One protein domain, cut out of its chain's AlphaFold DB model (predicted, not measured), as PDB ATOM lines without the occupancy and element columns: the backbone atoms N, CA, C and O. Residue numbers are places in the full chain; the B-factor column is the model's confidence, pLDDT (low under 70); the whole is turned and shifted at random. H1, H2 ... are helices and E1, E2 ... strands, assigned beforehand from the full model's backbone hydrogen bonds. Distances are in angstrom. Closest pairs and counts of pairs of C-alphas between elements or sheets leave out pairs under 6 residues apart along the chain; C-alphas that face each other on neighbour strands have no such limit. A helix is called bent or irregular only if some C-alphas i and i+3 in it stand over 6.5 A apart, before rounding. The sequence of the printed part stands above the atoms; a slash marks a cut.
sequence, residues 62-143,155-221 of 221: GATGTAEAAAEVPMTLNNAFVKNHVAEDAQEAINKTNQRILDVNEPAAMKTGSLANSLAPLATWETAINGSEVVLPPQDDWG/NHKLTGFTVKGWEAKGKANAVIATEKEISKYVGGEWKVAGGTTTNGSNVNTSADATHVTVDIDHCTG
ATOM      1  N   GLY A  62     232.540 275.029 245.865       51.66
ATOM      2  CA  GLY A  62     231.609 276.151 245.804       51.66
ATOM      3  C   GLY A  62     230.481 275.890 244.808       51.66
ATOM      4  O   GLY A  62     230.714 275.394 243.697       51.66
ATOM      5  N   ALA A  63     229.255 276.209 245.218       50.62
ATOM      6  CA  ALA A  63     228.077 276.143 244.364       50.62
ATOM      7  C   ALA A  63     228.230 277.095 243.168       50.62
ATOM      8  O   ALA A  63     228.947 278.094 243.228       50.62
ATOM      9  N   THR A  64     227.516 276.838 242.075       51.72
ATOM     10  CA  THR A  64     227.430 277.822 240.990       51.72
ATOM     11  C   THR A  64     226.865 279.140 241.540       51.72
ATOM     12  O   THR A  64     225.746 279.158 242.040       51.72
ATOM     13  N   GLY A  65     227.641 280.227 241.458       49.06
ATOM     14  CA  GLY A  65     227.268 281.545 241.991       49.06
ATOM     15  C   GLY A  65     227.991 281.976 243.276       49.06
ATOM     16  O   GLY A  65     227.793 283.109 243.696       49.06
ATOM     17  N   THR A  66     228.841 281.132 243.877       50.31
ATOM     18  CA  THR A  66     229.724 281.522 245.000       50.31
ATOM     19  C   THR A  66     231.098 281.997 244.506       50.31
ATOM     20  O   THR A  66     231.467 281.739 243.358       50.31
ATOM     21  N   ALA A  67     231.891 282.646 245.371       52.16
ATOM     22  CA  ALA A  67     233.264 283.066 245.050       52.16
ATOM     23  C   ALA A  67     234.168 281.880 244.644       52.16
ATOM     24  O   ALA A  67     235.022 282.009 243.770       52.16
ATOM     25  N   GLU A  68     233.920 280.699 245.214       52.81
ATOM     26  CA  GLU A  68     234.622 279.443 244.936       52.81
ATOM     27  C   GLU A  68     233.854 278.529 243.965       52.81
ATOM     28  O   GLU A  68     234.043 277.312 243.990       52.81
ATOM     29  N   ALA A  69     232.950 279.065 243.136       55.88
ATOM     30  CA  ALA A  69     232.185 278.261 242.183       55.88
ATOM     31  C   ALA A  69     233.119 277.359 241.352       55.88
ATOM     32  O   ALA A  69     234.004 277.844 240.648       55.88
ATOM     33  N   ALA A  70     232.917 276.040 241.442       52.66
ATOM     34  CA  ALA A  70     233.752 275.005 240.814       52.66
ATOM     35  C   ALA A  70     235.221 274.899 241.298       52.66
ATOM     36  O   ALA A  70     235.971 274.080 240.761       52.66
ATOM     37  N   ALA A  71     235.619 275.651 242.327       59.91
ATOM     38  CA  ALA A  71     236.912 275.550 243.002       59.91
ATOM     39  C   ALA A  71     236.792 274.809 244.347       59.91
ATOM     40  O   ALA A  71     235.707 274.680 244.917       59.91
ATOM     41  N   GLU A  72     237.922 274.297 244.836       64.00
ATOM     42  CA  GLU A  72     238.016 273.710 246.174       64.00
ATOM     43  C   GLU A  72     237.878 274.812 247.233       64.00
ATOM     44  O   GLU A  72     238.561 275.832 247.173       64.00
ATOM     45  N   VAL A  73     236.996 274.599 248.206       64.69
ATOM     46  CA  VAL A  73     236.877 275.420 249.410       64.69
ATOM     47  C   VAL A  73     238.028 275.028 250.334       64.69
ATOM     48  O   VAL A  73     238.094 273.865 250.744       64.69
ATOM     49  N   PRO A  74     238.933 275.953 250.691       67.69
ATOM     50  CA  PRO A  74     240.020 275.644 251.605       67.69
ATOM     51  C   PRO A  74     239.495 275.099 252.937       67.69
ATOM     52  O   PRO A  74     238.621 275.693 253.577       67.69
ATOM     53  N   MET A  75     240.067 273.981 253.375       74.25
ATOM     54  CA  MET A  75     239.747 273.359 254.654       74.25
ATOM     55  C   MET A  75     240.966 273.292 255.558       74.25
ATOM     56  O   MET A  75     242.105 273.224 255.099       74.25
ATOM     57  N   THR A  76     240.719 273.268 256.858       71.38
ATOM     58  CA  THR A  76     241.721 272.959 257.873       71.38
ATOM     59  C   THR A  76     241.185 271.838 258.753       71.38
ATOM     60  O   THR A  76     240.056 271.911 259.230       71.38
ATOM     61  N   LEU A  77     241.990 270.797 258.969       79.56
ATOM     62  CA  LEU A  77     241.741 269.814 260.022       79.56
ATOM     63  C   LEU A  77     242.273 270.389 261.330       79.56
ATOM     64  O   LEU A  77     243.477 270.605 261.477       79.56
ATOM     65  N   ASN A  78     241.380 270.679 262.269       77.94
ATOM     66  CA  ASN A  78     241.760 271.406 263.468       77.94
ATOM     67  C   ASN A  78     242.568 270.537 264.447       77.94
ATOM     68  O   ASN A  78     242.636 269.309 264.344       77.94
ATOM     69  N   ASN A  79     243.153 271.174 265.464       79.44
ATOM     70  CA  ASN A  79     244.000 270.481 266.438       79.44
ATOM     71  C   ASN A  79     243.272 269.357 267.193       79.44
ATOM     72  O   ASN A  79     243.898 268.355 267.540       79.44
ATOM     73  N   ALA A  80     241.970 269.500 267.461       78.12
ATOM     74  CA  ALA A  80     241.188 268.466 268.129       78.12
ATOM     75  C   ALA A  80     240.980 267.249 267.214       78.12
ATOM     76  O   ALA A  80     241.174 266.113 267.654       78.12
ATOM     77  N   PHE A  81     240.670 267.479 265.936       83.06
ATOM     78  CA  PHE A  81     240.556 266.433 264.931       83.06
ATOM     79  C   PHE A  81     241.886 265.695 264.761       83.06
ATOM     80  O   PHE A  81     241.938 264.472 264.895       83.06
ATOM     81  N   VAL A  82     242.983 266.433 264.562       86.44
ATOM     82  CA  VAL A  82     244.329 265.862 264.389       86.44
ATOM     83  C   VAL A  82     244.754 265.056 265.616       86.44
ATOM     84  O   VAL A  82     245.248 263.933 265.483       86.44
ATOM     85  N   LYS A  83     244.518 265.577 266.825       84.88
ATOM     86  CA  LYS A  83     244.819 264.864 268.074       84.88
ATOM     87  C   LYS A  83     244.089 263.519 268.154       84.88
ATOM     88  O   LYS A  83     244.670 262.540 268.618       84.88
ATOM     89  N   ASN A  84     242.829 263.473 267.725       85.62
ATOM     90  CA  ASN A  84     241.945 262.339 267.986       85.62
ATOM     91  C   ASN A  84     241.866 261.318 266.842       85.62
ATOM     92  O   ASN A  84     241.597 260.148 267.117       85.62
ATOM     93  N   HIS A  85     242.095 261.740 265.595       90.25
ATOM     94  CA  HIS A  85     241.753 260.971 264.390       90.25
ATOM     95  C   HIS A  85     242.877 260.865 263.356       90.25
ATOM     96  O   HIS A  85     242.701 260.190 262.339       90.25
ATOM     97  N   VAL A  86     244.031 261.488 263.603       93.12
ATOM     98  CA  VAL A  86     245.187 261.396 262.708       93.12
ATOM     99  C   VAL A  86     246.272 260.523 263.326       93.12
ATOM    100  O   VAL A  86     246.606 260.704 264.494       93.12
ATOM    101  N   ALA A  87     246.830 259.595 262.556       96.69
ATOM    102  CA  ALA A  87     248.031 258.824 262.886       96.69
ATOM    103  C   ALA A  87     248.721 258.394 261.584       96.69
ATOM    104  O   ALA A  87     248.031 257.964 260.665       96.69
ATOM    105  N   GLU A  88     250.043 258.496 261.500       95.88
ATOM    106  CA  GLU A  88     250.812 258.167 260.293       95.88
ATOM    107  C   GLU A  88     251.002 256.656 260.109       95.88
ATOM    108  O   GLU A  88     251.083 256.167 258.983       95.88
ATOM    109  N   ASP A  89     251.029 255.902 261.210       97.00
ATOM    110  CA  ASP A  89     251.162 254.448 261.193       97.00
ATOM    111  C   ASP A  89     250.413 253.756 262.349       97.00
ATOM    112  O   ASP A  89     249.849 254.383 263.255       97.00
ATOM    113  N   ALA A  90     250.413 252.418 262.326       96.81
ATOM    114  CA  ALA A  90     249.756 251.591 263.334       96.81
ATOM    115  C   ALA A  90     250.323 251.795 264.753       96.81
ATOM    116  O   ALA A  90     249.578 251.716 265.733       96.81
ATOM    117  N   GLN A  91     251.627 252.053 264.887       97.38
ATOM    118  CA  GLN A  91     252.263 252.248 266.188       97.38
ATOM    119  C   GLN A  91     251.891 253.612 266.775       97.38
ATOM    120  O   GLN A  91     251.610 253.716 267.973       97.38
ATOM    121  N   GLU A  92     251.822 254.648 265.946       97.44
ATOM    122  CA  GLU A  92     251.312 255.954 266.344       97.44
ATOM    123  C   GLU A  92     249.829 255.875 266.726       97.44
ATOM    124  O   GLU A  92     249.440 256.430 267.753       97.44
ATOM    125  N   ALA A  93     249.013 255.116 265.986       97.00
ATOM    126  CA  ALA A  93     247.607 254.885 266.323       97.00
ATOM    127  C   ALA A  93     247.442 254.250 267.719       97.00
ATOM    128  O   ALA A  93     246.588 254.677 268.509       97.00
ATOM    129  N   ILE A  94     248.296 253.278 268.064       97.19
ATOM    130  CA  ILE A  94     248.370 252.682 269.410       97.19
ATOM    131  C   ILE A  94     248.767 253.737 270.449       97.19
ATOM    132  O   ILE A  94     248.106 253.869 271.483       97.19
ATOM    133  N   ASN A  95     249.827 254.504 270.186       95.94
ATOM    134  CA  ASN A  95     250.355 255.499 271.121       95.94
ATOM    135  C   ASN A  95     249.340 256.615 271.403       95.94
ATOM    136  O   ASN A  95     249.074 256.921 272.566       95.94
ATOM    137  N   LYS A  96     248.715 257.173 270.361       94.69
ATOM    138  CA  LYS A  96     247.674 258.205 270.479       94.69
ATOM    139  C   LYS A  96     246.445 257.695 271.210       94.69
ATOM    140  O   LYS A  96     245.905 258.390 272.063       94.69
ATOM    141  N   THR A  97     246.035 256.457 270.955       95.06
ATOM    142  CA  THR A  97     244.901 255.858 271.670       95.06
ATOM    143  C   THR A  97     245.223 255.623 273.145       95.06
ATOM    144  O   THR A  97     244.385 255.902 273.997       95.06
ATOM    145  N   ASN A  98     246.447 255.205 273.485       94.88
ATOM    146  CA  ASN A  98     246.893 255.137 274.880       94.88
ATOM    147  C   ASN A  98     246.876 256.515 275.559       94.88
ATOM    148  O   ASN A  98     246.351 256.640 276.662       94.88
ATOM    149  N   GLN A  99     247.411 257.548 274.906       93.06
ATOM    150  CA  GLN A  99     247.387 258.919 275.430       93.06
ATOM    151  C   GLN A  99     245.958 259.414 275.645       93.06
ATOM    152  O   GLN A  99     245.656 259.988 276.686       93.06
ATOM    153  N   ARG A 100     245.074 259.131 274.686       90.75
ATOM    154  CA  ARG A 100     243.657 259.468 274.748       90.75
ATOM    155  C   ARG A 100     242.973 258.773 275.926       90.75
ATOM    156  O   ARG A 100     242.363 259.450 276.735       90.75
ATOM    157  N   ILE A 101     243.177 257.468 276.123       92.69
ATOM    158  CA  ILE A 101     242.679 256.723 277.300       92.69
ATOM    159  C   ILE A 101     243.108 257.370 278.629       92.69
ATOM    160  O   ILE A 101     242.347 257.352 279.602       92.69
ATOM    161  N   LEU A 102     244.328 257.908 278.677       89.81
ATOM    162  CA  LEU A 102     244.904 258.553 279.858       89.81
ATOM    163  C   LEU A 102     244.477 260.023 280.025       89.81
ATOM    164  O   LEU A 102     244.740 260.599 281.080       89.81
ATOM    165  N   ASP A 103     243.805 260.621 279.038       88.94
ATOM    166  CA  ASP A 103     243.266 261.978 279.119       88.94
ATOM    167  C   ASP A 103     242.126 262.048 280.159       88.94
ATOM    168  O   ASP A 103     241.328 261.117 280.353       88.94
ATOM    169  N   VAL A 104     242.051 263.176 280.866       80.88
ATOM    170  CA  VAL A 104     241.048 263.425 281.907       80.88
ATOM    171  C   VAL A 104     239.636 263.494 281.323       80.88
ATOM    172  O   VAL A 104     238.695 263.038 281.972       80.88
ATOM    173  N   ASN A 105     239.501 263.974 280.084       81.19
ATOM    174  CA  ASN A 105     238.210 264.187 279.421       81.19
ATOM    175  C   ASN A 105     237.764 263.013 278.537       81.19
ATOM    176  O   ASN A 105     236.769 263.115 277.824       81.19
ATOM    177  N   GLU A 106     238.490 261.897 278.558       82.56
ATOM    178  CA  GLU A 106     238.206 260.780 277.666       82.56
ATOM    179  C   GLU A 106     236.952 259.976 278.068       82.56
ATOM    180  O   GLU A 106     236.804 259.627 279.248       82.56
ATOM    181  N   PRO A 107     236.090 259.589 277.101       83.94
ATOM    182  CA  PRO A 107     235.045 258.591 277.278       83.94
ATOM    183  C   PRO A 107     235.432 257.373 278.130       83.94
ATOM    184  O   PRO A 107     236.371 256.626 277.843       83.94
ATOM    185  N   ALA A 108     234.602 257.072 279.133       87.50
ATOM    186  CA  ALA A 108     234.770 255.894 279.994       87.50
ATOM    187  C   ALA A 108     234.826 254.568 279.202       87.50
ATOM    188  O   ALA A 108     235.496 253.610 279.601       87.50
ATOM    189  N   ALA A 109     234.160 254.517 278.046       86.88
ATOM    190  CA  ALA A 109     234.181 253.370 277.148       86.88
ATOM    191  C   ALA A 109     235.576 253.099 276.545       86.88
ATOM    192  O   ALA A 109     235.929 251.934 276.353       86.88
ATOM    193  N   MET A 110     236.412 254.122 276.310       89.69
ATOM    194  CA  MET A 110     237.802 253.889 275.884       89.69
ATOM    195  C   MET A 110     238.655 253.350 277.031       89.69
ATOM    196  O   MET A 110     239.407 252.402 276.830       89.69
ATOM    197  N   LYS A 111     238.477 253.841 278.267       88.62
ATOM    198  CA  LYS A 111     239.205 253.329 279.453       88.62
ATOM    199  C   LYS A 111     238.960 251.841 279.714       88.62
ATOM    200  O   LYS A 111     239.858 251.119 280.142       88.62
ATOM    201  N   THR A 112     237.749 251.366 279.431       89.06
ATOM    202  CA  THR A 112     237.390 249.942 279.546       89.06
ATOM    203  C   THR A 112     237.813 249.107 278.333       89.06
ATOM    204  O   THR A 112     237.748 247.878 278.397       89.06
ATOM    205  N   GLY A 113     238.271 249.750 277.255       88.81
ATOM    206  CA  GLY A 113     238.623 249.120 275.986       88.81
ATOM    207  C   GLY A 113     237.422 248.645 275.176       88.81
ATOM    208  O   GLY A 113     237.573 247.772 274.327       88.81
ATOM    209  N   SER A 114     236.223 249.169 275.441       89.31
ATOM    210  CA  SER A 114     234.999 248.810 274.715       89.31
ATOM    211  C   SER A 114     234.782 249.672 273.467       89.31
ATOM    212  O   SER A 114     234.281 249.153 272.466       89.31
ATOM    213  N   LEU A 115     235.244 250.924 273.487       89.31
ATOM    214  CA  LEU A 115     235.225 251.850 272.353       89.31
ATOM    215  C   LEU A 115     236.553 251.800 271.583       89.31
ATOM    216  O   LEU A 115     237.624 251.824 272.188       89.31
ATOM    217  N   ALA A 116     236.474 251.711 270.255       90.81
ATOM    218  CA  ALA A 116     237.629 251.828 269.371       90.81
ATOM    219  C   ALA A 116     237.869 253.295 269.002       90.81
ATOM    220  O   ALA A 116     236.918 254.052 268.798       90.81
ATOM    221  N   ASN A 117     239.134 253.670 268.868       92.25
ATOM    222  CA  ASN A 117     239.544 254.933 268.285       92.25
ATOM    223  C   ASN A 117     239.863 254.716 266.800       92.25
ATOM    224  O   ASN A 117     240.630 253.816 266.458       92.25
ATOM    225  N   SER A 118     239.255 255.508 265.922       93.38
ATOM    226  CA  SER A 118     239.470 255.422 264.474       93.38
ATOM    227  C   SER A 118     240.463 256.500 264.054       93.38
ATOM    228  O   SER A 118     240.161 257.685 264.218       93.38
ATOM    229  N   LEU A 119     241.621 256.090 263.530       94.94
ATOM    230  CA  LEU A 119     242.695 256.989 263.100       94.94
ATOM    231  C   LEU A 119     243.174 256.645 261.688       94.94
ATOM    232  O   LEU A 119     243.192 255.477 261.312       94.94
ATOM    233  N   ALA A 120     243.594 257.645 260.920       96.00
ATOM    234  CA  ALA A 120     244.198 257.471 259.596       96.00
ATOM    235  C   ALA A 120     245.251 258.565 259.337       96.00
ATOM    236  O   ALA A 120     245.244 259.571 260.049       96.00
ATOM    237  N   PRO A 121     246.134 258.424 258.332       96.00
ATOM    238  CA  PRO A 121     247.107 259.468 258.011       96.00
ATOM    239  C   PRO A 121     246.419 260.764 257.589       96.00
ATOM    240  O   PRO A 121     245.350 260.723 256.969       96.00
ATOM    241  N   LEU A 122     247.052 261.908 257.867       90.88
ATOM    242  CA  LEU A 122     246.491 263.228 257.558       90.88
ATOM    243  C   LEU A 122     246.097 263.330 256.080       90.88
ATOM    244  O   LEU A 122     244.945 263.607 255.750       90.88
ATOM    245  N   ALA A 123     247.031 262.964 255.202       89.31
ATOM    246  CA  ALA A 123     246.835 262.988 253.758       89.31
ATOM    247  C   ALA A 123     245.681 262.085 253.289       89.31
ATOM    248  O   ALA A 123     245.068 262.356 252.257       89.31
ATOM    249  N   THR A 124     245.355 261.017 254.030       91.06
ATOM    250  CA  THR A 124     244.237 260.128 253.675       91.06
ATOM    251  C   THR A 124     242.898 260.805 253.949       91.06
ATOM    252  O   THR A 124     242.003 260.743 253.106       91.06
ATOM    253  N   TRP A 125     242.773 261.493 255.090       88.81
ATOM    254  CA  TRP A 125     241.605 262.327 255.374       88.81
ATOM    255  C   TRP A 125     241.471 263.451 254.352       88.81
ATOM    256  O   TRP A 125     240.412 263.594 253.748       88.81
ATOM    257  N   GLU A 126     242.549 264.192 254.099       85.50
ATOM    258  CA  GLU A 126     242.529 265.315 253.160       85.50
ATOM    259  C   GLU A 126     242.149 264.875 251.743       85.50
ATOM    260  O   GLU A 126     241.283 265.479 251.118       85.50
ATOM    261  N   THR A 127     242.723 263.770 251.260       85.31
ATOM    262  CA  THR A 127     242.404 263.219 249.936       85.31
ATOM    263  C   THR A 127     240.941 262.790 249.840       85.31
ATOM    264  O   THR A 127     240.277 263.099 248.851       85.31
ATOM    265  N   ALA A 128     240.417 262.090 250.852       85.12
ATOM    266  CA  ALA A 128     239.021 261.655 250.855       85.12
ATOM    267  C   ALA A 128     238.048 262.839 250.901       85.12
ATOM    268  O   ALA A 128     236.985 262.790 250.279       85.12
ATOM    269  N   ILE A 129     238.420 263.908 251.606       80.06
ATOM    270  CA  ILE A 129     237.603 265.112 251.709       80.06
ATOM    271  C   ILE A 129     237.641 265.925 250.406       80.06
ATOM    272  O   ILE A 129     236.580 266.258 249.870       80.06
ATOM    273  N   ASN A 130     238.826 266.155 249.834       77.69
ATOM    274  CA  ASN A 130     239.006 266.902 248.580       77.69
ATOM    275  C   ASN A 130     238.432 266.163 247.356       77.69
ATOM    276  O   ASN A 130     237.900 266.777 246.426       77.69
ATOM    277  N   GLY A 131     238.498 264.828 247.361       73.75
ATOM    278  CA  GLY A 131     237.958 263.969 246.302       73.75
ATOM    279  C   GLY A 131     236.430 263.852 246.290       73.75
ATOM    280  O   GLY A 131     235.870 263.122 245.478       73.75
ATOM    281  N   SER A 132     235.737 264.534 247.196       72.94
ATOM    282  CA  SER A 132     234.310 264.350 247.411       72.94
ATOM    283  C   SER A 132     233.452 265.249 246.499       72.94
ATOM    284  O   SER A 132     233.655 266.455 246.424       72.94
ATOM    285  N   GLU A 133     232.461 264.665 245.806       63.91
ATOM    286  CA  GLU A 133     231.698 265.310 244.703       63.91
ATOM    287  C   GLU A 133     230.353 266.033 245.012       63.91
ATOM    288  O   GLU A 133     229.742 266.598 244.114       63.91
ATOM    289  N   VAL A 134     229.821 266.022 246.234       62.75
ATOM    290  CA  VAL A 134     228.612 266.776 246.621       62.75
ATOM    291  C   VAL A 134     228.934 268.250 246.589       62.75
ATOM    292  O   VAL A 134     230.043 268.702 246.873       62.75
ATOM    293  N   VAL A 135     227.891 268.969 246.233       56.09
ATOM    294  CA  VAL A 135     227.871 270.386 245.965       56.09
ATOM    295  C   VAL A 135     227.320 271.104 247.191       56.09
ATOM    296  O   VAL A 135     226.361 270.635 247.807       56.09
ATOM    297  N   LEU A 136     227.926 272.235 247.545       55.72
ATOM    298  CA  LEU A 136     227.389 273.111 248.578       55.72
ATOM    299  C   LEU A 136     226.096 273.784 248.129       55.72
ATOM    300  O   LEU A 136     225.952 274.083 246.944       55.72
ATOM    301  N   PRO A 137     225.169 274.082 249.053       52.28
ATOM    302  CA  PRO A 137     224.069 274.968 248.724       52.28
ATOM    303  C   PRO A 137     224.591 276.391 248.426       52.28
ATOM    304  O   PRO A 137     225.658 276.775 248.929       52.28
ATOM    305  N   PRO A 138     223.859 277.183 247.625       49.41
ATOM    306  CA  PRO A 138     224.128 278.604 247.414       49.41
ATOM    307  C   PRO A 138     224.217 279.408 248.717       49.41
ATOM    308  O   PRO A 138     223.652 279.027 249.740       49.41
ATOM    309  N   GLN A 139     224.901 280.554 248.662       49.81
ATOM    310  CA  GLN A 139     225.186 281.398 249.828       49.81
ATOM    311  C   GLN A 139     223.967 281.910 250.584       49.81
ATOM    312  O   GLN A 139     223.973 281.963 251.814       49.81
ATOM    313  N   ASP A 140     222.908 282.232 249.860       47.97
ATOM    314  CA  ASP A 140     221.677 282.733 250.462       47.97
ATOM    315  C   ASP A 140     220.906 281.632 251.223       47.97
ATOM    316  O   ASP A 140     220.081 281.940 252.080       47.97
ATOM    317  N   ASP A 141     221.261 280.357 251.012       49.78
ATOM    318  CA  ASP A 141     220.733 279.193 251.739       49.78
ATOM    319  C   ASP A 141     221.633 278.783 252.923       49.78
ATOM    320  O   ASP A 141     221.403 277.772 253.600       49.78
ATOM    321  N   TRP A 142     222.687 279.562 253.206       50.03
ATOM    322  CA  TRP A 142     223.564 279.344 254.362       50.03
ATOM    323  C   TRP A 142     222.904 279.786 255.676       50.03
ATOM    324  O   TRP A 142     223.343 279.366 256.749       50.03
ATOM    325  N   GLY A 143     221.838 280.591 255.594       38.03
ATOM    326  CA  GLY A 143     221.070 281.109 256.721       38.03
ATOM    327  C   GLY A 143     219.769 280.345 256.957       38.03
ATOM    328  O   GLY A 143     218.783 280.524 256.253       38.03
ATOM    329  N   ASN A 155     223.885 271.004 265.531       43.56
ATOM    330  CA  ASN A 155     223.744 270.383 264.212       43.56
ATOM    331  C   ASN A 155     224.891 270.829 263.293       43.56
ATOM    332  O   ASN A 155     224.703 271.530 262.295       43.56
ATOM    333  N   HIS A 156     226.117 270.446 263.657       46.75
ATOM    334  CA  HIS A 156     227.240 270.552 262.741       46.75
ATOM    335  C   HIS A 156     226.993 269.540 261.627       46.75
ATOM    336  O   HIS A 156     227.020 268.337 261.851       46.75
ATOM    337  N   LYS A 157     226.609 270.027 260.450       53.66
ATOM    338  CA  LYS A 157     226.137 269.182 259.354       53.66
ATOM    339  C   LYS A 157     227.243 268.151 259.016       53.66
ATOM    340  O   LYS A 157     228.401 268.486 258.859       53.66
ATOM    341  N   LEU A 158     226.914 266.872 259.003       55.84
ATOM    342  CA  LEU A 158     227.878 265.769 259.012       55.84
ATOM    343  C   LEU A 158     227.985 265.149 257.610       55.84
ATOM    344  O   LEU A 158     226.960 264.759 257.053       55.84
ATOM    345  N   THR A 159     229.185 264.996 257.046       68.50
ATOM    346  CA  THR A 159     229.387 264.320 255.747       68.50
ATOM    347  C   THR A 159     230.114 263.001 255.905       68.50
ATOM    348  O   THR A 159     231.156 262.932 256.548       68.50
ATOM    349  N   GLY A 160     229.561 261.948 255.302       73.62
ATOM    350  CA  GLY A 160     230.153 260.615 255.315       73.62
ATOM    351  C   GLY A 160     231.413 260.532 254.453       73.62
ATOM    352  O   GLY A 160     231.387 260.887 253.274       73.62
ATOM    353  N   PHE A 161     232.485 260.012 255.039       77.12
ATOM    354  CA  PHE A 161     233.755 259.711 254.398       77.12
ATOM    355  C   PHE A 161     234.197 258.297 254.740       77.12
ATOM    356  O   PHE A 161     233.950 257.786 255.835       77.12
ATOM    357  N   THR A 162     234.913 257.703 253.794       86.25
ATOM    358  CA  THR A 162     235.521 256.390 253.943       86.25
ATOM    359  C   THR A 162     237.016 256.521 253.691       86.25
ATOM    360  O   THR A 162     237.431 256.955 252.617       86.25
ATOM    361  N   VAL A 163     237.827 256.166 254.686       90.06
ATOM    362  CA  VAL A 163     239.294 256.237 254.630       90.06
ATOM    363  C   VAL A 163     239.917 254.912 255.046       90.06
ATOM    364  O   VAL A 163     239.357 254.178 255.856       90.06
ATOM    365  N   LYS A 164     241.104 254.602 254.524       94.50
ATOM    366  CA  LYS A 164     241.909 253.483 255.031       94.50
ATOM    367  C   LYS A 164     242.754 253.958 256.208       94.50
ATOM    368  O   LYS A 164     243.415 254.984 256.114       94.50
ATOM    369  N   GLY A 165     242.738 253.206 257.299       96.06
ATOM    370  CA  GLY A 165     243.506 253.527 258.497       96.06
ATOM    371  C   GLY A 165     243.442 252.389 259.502       96.06
ATOM    372  O   GLY A 165     243.494 251.218 259.122       96.06
ATOM    373  N   TRP A 166     243.295 252.728 260.778       97.62
ATOM    374  CA  TRP A 166     243.288 251.773 261.876       97.62
ATOM    375  C   TRP A 166     242.140 252.013 262.851       97.62
ATOM    376  O   TRP A 166     241.863 253.140 263.269       97.62
ATOM    377  N   GLU A 167     241.524 250.921 263.293       95.31
ATOM    378  CA  GLU A 167     240.800 250.910 264.559       95.31
ATOM    379  C   GLU A 167     241.747 250.444 265.665       95.31
ATOM    380  O   GLU A 167     242.202 249.300 265.676       95.31
ATOM    381  N   ALA A 168     242.045 251.347 266.596       96.12
ATOM    382  CA  ALA A 168     242.846 251.075 267.778       96.12
ATOM    383  C   ALA A 168     241.935 250.880 268.994       96.12
ATOM    384  O   ALA A 168     241.121 251.742 269.329       96.12
ATOM    385  N   LYS A 169     242.046 249.731 269.660       95.38
ATOM    386  CA  LYS A 169     241.175 249.355 270.780       95.38
ATOM    387  C   LYS A 169     241.954 248.597 271.846       95.38
ATOM    388  O   LYS A 169     242.852 247.818 271.543       95.38
ATOM    389  N   GLY A 170     241.584 248.806 273.104       94.06
ATOM    390  CA  GLY A 170     242.156 248.099 274.245       94.06
ATOM    391  C   GLY A 170     242.178 248.968 275.491       94.06
ATOM    392  O   GLY A 170     241.570 250.033 275.529       94.06
ATOM    393  N   LYS A 171     242.871 248.492 276.521       93.50
ATOM    394  CA  LYS A 171     243.113 249.256 277.753       93.50
ATOM    395  C   LYS A 171     244.476 249.937 277.672       93.50
ATOM    396  O   LYS A 171     245.302 249.543 276.853       93.50
ATOM    397  N   ALA A 172     244.723 250.905 278.554       89.88
ATOM    398  CA  ALA A 172     246.025 251.564 278.658       89.88
ATOM    399  C   ALA A 172     247.175 250.537 278.697       89.88
ATOM    400  O   ALA A 172     247.122 249.568 279.455       89.88
ATOM    401  N   ASN A 173     248.199 250.759 277.870       90.38
ATOM    402  CA  ASN A 173     249.371 249.897 277.657       90.38
ATOM    403  C   ASN A 173     249.080 248.510 277.046       90.38
ATOM    404  O   ASN A 173     249.983 247.685 276.948       90.38
ATOM    405  N   ALA A 174     247.845 248.250 276.612       94.94
ATOM    406  CA  ALA A 174     247.409 247.012 275.964       94.94
ATOM    407  C   ALA A 174     246.461 247.302 274.782       94.94
ATOM    408  O   ALA A 174     245.489 246.582 274.547       94.94
ATOM    409  N   VAL A 175     246.712 248.406 274.075       97.31
ATOM    410  CA  VAL A 175     245.987 248.790 272.860       97.31
ATOM    411  C   VAL A 175     246.573 248.057 271.660       97.31
ATOM    412  O   VAL A 175     247.789 247.991 271.501       97.31
ATOM    413  N   ILE A 176     245.694 247.551 270.797       96.81
ATOM    414  CA  ILE A 176     246.041 246.954 269.509       96.81
ATOM    415  C   ILE A 176     245.393 247.797 268.415       96.81
ATOM    416  O   ILE A 176     244.214 248.139 268.522       96.81
ATOM    417  N   ALA A 177     246.154 248.121 267.370       97.50
ATOM    418  CA  ALA A 177     245.642 248.717 266.142       97.50
ATOM    419  C   ALA A 177     245.466 247.635 265.075       97.50
ATOM    420  O   ALA A 177     246.349 246.805 264.868       97.50
ATOM    421  N   THR A 178     244.316 247.630 264.408       97.44
ATOM    422  CA  THR A 178     244.040 246.750 263.267       97.44
ATOM    423  C   THR A 178     243.688 247.601 262.063       97.44
ATOM    424  O   THR A 178     242.872 248.516 262.178       97.44
ATOM    425  N   GLU A 179     244.315 247.308 260.923       96.88
ATOM    426  CA  GLU A 179     243.987 247.968 259.662       96.88
ATOM    427  C   GLU A 179     242.512 247.776 259.325       96.88
ATOM    428  O   GLU A 179     241.965 246.673 259.425       96.88
ATOM    429  N   LYS A 180     241.861 248.868 258.935       93.62
ATOM    430  CA  LYS A 180     240.448 248.862 258.596       93.62
ATOM    431  C   LYS A 180     240.109 249.994 257.642       93.62
ATOM    432  O   LYS A 180     240.714 251.064 257.654       93.62
ATOM    433  N   GLU A 181     239.067 249.759 256.866       94.25
ATOM    434  CA  GLU A 181     238.305 250.831 256.255       94.25
ATOM    435  C   GLU A 181     237.416 251.508 257.314       94.25
ATOM    436  O   GLU A 181     236.544 250.892 257.933       94.25
ATOM    437  N   ILE A 182     237.684 252.783 257.562       89.19
ATOM    438  CA  ILE A 182     237.002 253.625 258.534       89.19
ATOM    439  C   ILE A 182     235.940 254.418 257.784       89.19
ATOM    440  O   ILE A 182     236.270 255.265 256.961       89.19
ATOM    441  N   SER A 183     234.673 254.161 258.102       84.00
ATOM    442  CA  SER A 183     233.551 254.982 257.644       84.00
ATOM    443  C   SER A 183     233.086 255.878 258.785       84.00
ATOM    444  O   SER A 183     232.731 255.380 259.858       84.00
ATOM    445  N   LYS A 184     233.153 257.191 258.577       78.50
ATOM    446  CA  LYS A 184     232.824 258.205 259.582       78.50
ATOM    447  C   LYS A 184     232.136 259.391 258.946       78.50
ATOM    448  O   LYS A 184     232.364 259.695 257.783       78.50
ATOM    449  N   TYR A 185     231.352 260.089 259.743       75.56
ATOM    450  CA  TYR A 185     230.874 261.408 259.408       75.56
ATOM    451  C   TYR A 185     231.813 262.466 259.972       75.56
ATOM    452  O   TYR A 185     232.161 262.416 261.150       75.56
ATOM    453  N   VAL A 186     232.200 263.418 259.135       73.12
ATOM    454  CA  VAL A 186     233.075 264.537 259.478       73.12
ATOM    455  C   VAL A 186     232.297 265.831 259.294       73.12
ATOM    456  O   VAL A 186     231.535 265.958 258.333       73.12
ATOM    457  N   GLY A 187     232.503 266.789 260.185       69.38
ATOM    458  CA  GLY A 187     231.968 268.132 260.017       69.38
ATOM    459  C   GLY A 187     232.852 269.180 260.679       69.38
ATOM    460  O   GLY A 187     233.833 268.868 261.361       69.38
ATOM    461  N   GLY A 188     232.474 270.438 260.488       64.19
ATOM    462  CA  GLY A 188     233.214 271.573 261.017       64.19
ATOM    463  C   GLY A 188     232.437 272.880 261.023       64.19
ATOM    464  O   GLY A 188     231.282 272.947 260.584       64.19
ATOM    465  N   GLU A 189     233.113 273.915 261.508       61.97
ATOM    466  CA  GLU A 189     232.656 275.298 261.469       61.97
ATOM    467  C   GLU A 189     233.017 275.946 260.127       61.97
ATOM    468  O   GLU A 189     234.104 275.750 259.585       61.97
ATOM    469  N   TRP A 190     232.105 276.756 259.597       58.69
ATOM    470  CA  TRP A 190     232.299 277.502 258.357       58.69
ATOM    471  C   TRP A 190     232.697 278.933 258.690       58.69
ATOM    472  O   TRP A 190     232.019 279.604 259.468       58.69
ATOM    473  N   LYS A 191     233.770 279.425 258.074       55.34
ATOM    474  CA  LYS A 191     234.249 280.800 258.231       55.34
ATOM    475  C   LYS A 191     234.185 281.502 256.882       55.34
ATOM    476  O   LYS A 191     234.879 281.119 255.943       55.34
ATOM    477  N   VAL A 192     233.356 282.539 256.806       53.12
ATOM    478  CA  VAL A 192     233.220 283.408 255.631       53.12
ATOM    479  C   VAL A 192     233.958 284.714 255.916       53.12
ATOM    480  O   VAL A 192     233.732 285.338 256.952       53.12
ATOM    481  N   ALA A 193     234.856 285.114 255.018       47.25
ATOM    482  CA  ALA A 193     235.580 286.376 255.076       47.25
ATOM    483  C   ALA A 193     235.190 287.278 253.894       47.25
ATOM    484  O   ALA A 193     235.020 286.820 252.762       47.25
ATOM    485  N   GLY A 194     235.073 288.577 254.174       43.56
ATOM    486  CA  GLY A 194     234.434 289.540 253.276       43.56
ATOM    487  C   GLY A 194     232.920 289.599 253.516       43.56
ATOM    488  O   GLY A 194     232.288 288.588 253.815       43.56
ATOM    489  N   GLY A 195     232.354 290.804 253.453       45.66
ATOM    490  CA  GLY A 195     230.967 291.095 253.821       45.66
ATOM    491  C   GLY A 195     230.873 292.288 254.769       45.66
ATOM    492  O   GLY A 195     231.636 292.404 255.729       45.66
ATOM    493  N   THR A 196     229.942 293.201 254.507       36.47
ATOM    494  CA  THR A 196     229.616 294.297 255.424       36.47
ATOM    495  C   THR A 196     228.560 293.828 256.426       36.47
ATOM    496  O   THR A 196     227.467 293.410 256.051       36.47
ATOM    497  N   THR A 197     228.874 293.891 257.723       39.28
ATOM    498  CA  THR A 197     227.880 293.707 258.784       39.28
ATOM    499  C   THR A 197     227.069 294.990 258.927       39.28
ATOM    500  O   THR A 197     227.579 296.031 259.345       39.28
ATOM    501  N   THR A 198     225.784 294.937 258.582       35.53
ATOM    502  CA  THR A 198     224.880 296.058 258.856       35.53
ATOM    503  C   THR A 198     224.347 295.891 260.279       35.53
ATOM    504  O   THR A 198     223.587 294.967 260.560       35.53
ATOM    505  N   ASN A 199     224.792 296.750 261.202       36.34
ATOM    506  CA  ASN A 199     224.388 296.739 262.615       36.34
ATOM    507  C   ASN A 199     222.857 296.637 262.779       36.34
ATOM    508  O   ASN A 199     222.141 297.563 262.403       36.34
ATOM    509  N   GLY A 200     222.372 295.559 263.407       37.91
ATOM    510  CA  GLY A 200     220.993 295.459 263.915       37.91
ATOM    511  C   GLY A 200     220.273 294.128 263.680       37.91
ATOM    512  O   GLY A 200     219.257 293.859 264.315       37.91
ATOM    513  N   SER A 201     220.784 293.260 262.816       37.50
ATOM    514  CA  SER A 201     220.359 291.861 262.709       37.50
ATOM    515  C   SER A 201     221.563 291.064 262.243       37.50
ATOM    516  O   SER A 201     222.312 291.548 261.401       37.50
ATOM    517  N   ASN A 202     221.782 289.880 262.808       37.03
ATOM    518  CA  ASN A 202     222.885 288.978 262.459       37.03
ATOM    519  C   ASN A 202     222.686 288.382 261.051       37.03
ATOM    520  O   ASN A 202     222.578 287.173 260.884       37.03
ATOM    521  N   VAL A 203     222.579 289.239 260.041       39.88
ATOM    522  CA  VAL A 203     222.444 288.880 258.638       39.88
ATOM    523  C   VAL A 203     223.682 289.435 257.954       39.88
ATOM    524  O   VAL A 203     223.797 290.637 257.719       39.88
ATOM    525  N   ASN A 204     224.639 288.553 257.681       39.50
ATOM    526  CA  ASN A 204     225.735 288.865 256.775       39.50
ATOM    527  C   ASN A 204     225.119 289.067 255.387       39.50
ATOM    528  O   ASN A 204     224.713 288.100 254.747       39.50
ATOM    529  N   THR A 205     224.980 290.316 254.942       39.59
ATOM    530  CA  THR A 205     224.477 290.602 253.597       39.59
ATOM    531  C   THR A 205     225.552 290.272 252.564       39.59
ATOM    532  O   THR A 205     226.696 290.718 252.649       39.59
ATOM    533  N   SER A 206     225.148 289.439 251.608       48.12
ATOM    534  CA  SER A 206     225.921 288.501 250.791       48.12
ATOM    535  C   SER A 206     226.680 289.081 249.588       48.12
ATOM    536  O   SER A 206     227.194 288.318 248.779       48.12
ATOM    537  N   ALA A 207     226.806 290.402 249.446       43.88
ATOM    538  CA  ALA A 207     227.365 290.989 248.220       43.88
ATOM    539  C   ALA A 207     228.908 291.022 248.149       43.88
ATOM    540  O   ALA A 207     229.453 291.073 247.049       43.88
ATOM    541  N   ASP A 208     229.609 290.955 249.290       42.16
ATOM    542  CA  ASP A 208     231.062 291.212 249.368       42.16
ATOM    543  C   ASP A 208     231.871 290.069 250.018       42.16
ATOM    544  O   ASP A 208     233.004 290.280 250.457       42.16
ATOM    545  N   ALA A 209     231.303 288.863 250.140       46.66
ATOM    546  CA  ALA A 209     232.045 287.702 250.634       46.66
ATOM    547  C   ALA A 209     233.067 287.251 249.585       46.66
ATOM    548  O   ALA A 209     232.698 286.840 248.488       46.66
ATOM    549  N   THR A 210     234.356 287.356 249.907       50.09
ATOM    550  CA  THR A 210     235.439 287.059 248.959       50.09
ATOM    551  C   THR A 210     236.090 285.705 249.204       50.09
ATOM    552  O   THR A 210     236.760 285.218 248.298       50.09
ATOM    553  N   HIS A 211     235.916 285.110 250.396       54.88
ATOM    554  CA  HIS A 211     236.509 283.818 250.760       54.88
ATOM    555  C   HIS A 211     235.629 282.996 251.710       54.88
ATOM    556  O   HIS A 211     235.171 283.501 252.738       54.88
ATOM    557  N   VAL A 212     235.498 281.701 251.438       56.66
ATOM    558  CA  VAL A 212     234.932 280.700 252.352       56.66
ATOM    559  C   VAL A 212     236.019 279.717 252.776       56.66
ATOM    560  O   VAL A 212     236.803 279.246 251.959       56.66
ATOM    561  N   THR A 213     236.061 279.386 254.063       62.53
ATOM    562  CA  THR A 213     236.931 278.344 254.621       62.53
ATOM    563  C   THR A 213     236.162 277.483 255.609       62.53
ATOM    564  O   THR A 213     235.123 277.894 256.131       62.53
ATOM    565  N   VAL A 214     236.675 276.289 255.884       66.31
ATOM    566  CA  VAL A 214     236.050 275.344 256.814       66.31
ATOM    567  C   VAL A 214     237.075 274.808 257.799       66.31
ATOM    568  O   VAL A 214     238.162 274.383 257.412       66.31
ATOM    569  N   ASP A 215     236.702 274.803 259.071       66.56
ATOM    570  CA  ASP A 215     237.497 274.313 260.188       66.56
ATOM    571  C   ASP A 215     236.867 273.021 260.721       66.56
ATOM    572  O   ASP A 215     235.850 273.042 261.413       66.56
ATOM    573  N   ILE A 216     237.427 271.880 260.326       70.38
ATOM    574  CA  ILE A 216     236.905 270.552 260.651       70.38
ATOM    575  C   ILE A 216     237.347 270.164 262.059       70.38
ATOM    576  O   ILE A 216     238.543 270.013 262.319       70.38
ATOM    577  N   ASP A 217     236.383 269.949 262.953       63.66
ATOM    578  CA  ASP A 217     236.635 269.762 264.381       63.66
ATOM    579  C   ASP A 217     236.085 268.460 264.974       63.66
ATOM    580  O   ASP A 217     236.502 268.069 266.070       63.66
ATOM    581  N   HIS A 218     235.209 267.744 264.263       64.25
ATOM    582  CA  HIS A 218     234.586 266.533 264.794       64.25
ATOM    583  C   HIS A 218     234.448 265.399 263.772       64.25
ATOM    584  O   HIS A 218     234.365 265.593 262.559       64.25
ATOM    585  N   CYS A 219     234.425 264.179 264.313       65.25
ATOM    586  CA  CYS A 219     234.300 262.923 263.589       65.25
ATOM    587  C   CYS A 219     233.431 261.953 264.405       65.25
ATOM    588  O   CYS A 219     233.734 261.683 265.572       65.25
ATOM    589  N   THR A 220     232.358 261.418 263.818       66.00
ATOM    590  CA  THR A 220     231.441 260.469 264.476       66.00
ATOM    591  C   THR A 220     231.151 259.246 263.607       66.00
ATOM    592  O   THR A 220     231.339 259.275 262.394       66.00
ATOM    593  N   GLY A 221     230.771 258.132 264.240       58.25
ATOM    594  CA  GLY A 221     230.348 256.893 263.574       58.25
ATOM    595  C   GLY A 221     228.838 256.750 263.524       58.25
ATOM    596  O   GLY A 221     228.179 257.384 264.374       58.25
TER     597      GLY A 221
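AT A GLANCE: This is residues 62 to 143 and 155 to 221 of the 221 residues of an uncharacterized protein of Solimicrobium silvestre (UniProt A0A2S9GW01). A long, strongly twisted sheet of five strands, with E3, E4 and E5 bent, curls like part of a barrel round H4; H2 crosses the same face near one end of the long axis. Past the other end of E4 and E5 lies the loop of residues 194 to 210. The printed part has 149 residues, with named elements in the order E1 H1 H2 H3 E2 H4 E3 E4 E5; the mixed sheet runs E1 E5 E4 E3 E2, and the class is mixed, helices and strands. It is loose, with a radius of gyration of the C-alphas of 18.4 A and spans of 56 by 33 by 19 A.

IN THESE COORDINATES: E1, residues 75 to 77, begins at C-alpha (239.747, 273.359, 254.654). H1 is 79 to 85, H2 90 to 102 with 18.6 A, H3 108 to 111, E2 117 to 119, H4 122 to 130. E3, 159 to 171, spans 30.0 A; E4, 174 to 193, 46.1 A; E5, 211 to 220, 27.5 A, ending at (231.441, 260.469, 264.476).

HOW THE PARTS SIT: E3, E4 and E5 form a meander, each strand the antiparallel neighbour of the one before, with N 163 and O 182 at 2.9 A and N 191 and O 213 at 2.8 A. E1 is parallel to E5, N 76 and O 214 at 2.8 A; E2 is antiparallel to E3, N 117 and O 168 at 2.8 A. H2 runs across the strands, 6.7 A over the sheet. C-alphas 124 of H4 and 163 of E3 are closest, 6.4 A. Every O i to N i+4 pair is within hydrogen-bond range in H1, H2 and H4; H3 is too short for one.

THE WHOLE: C-alphas 174 and 198 are farthest apart, 56.6 A. Residues 144 to 154 are not printed, a gap of 13.4 A. The link E4 to E5 is long. Confidence is under 70 for 63 residues, among them 187 to 215.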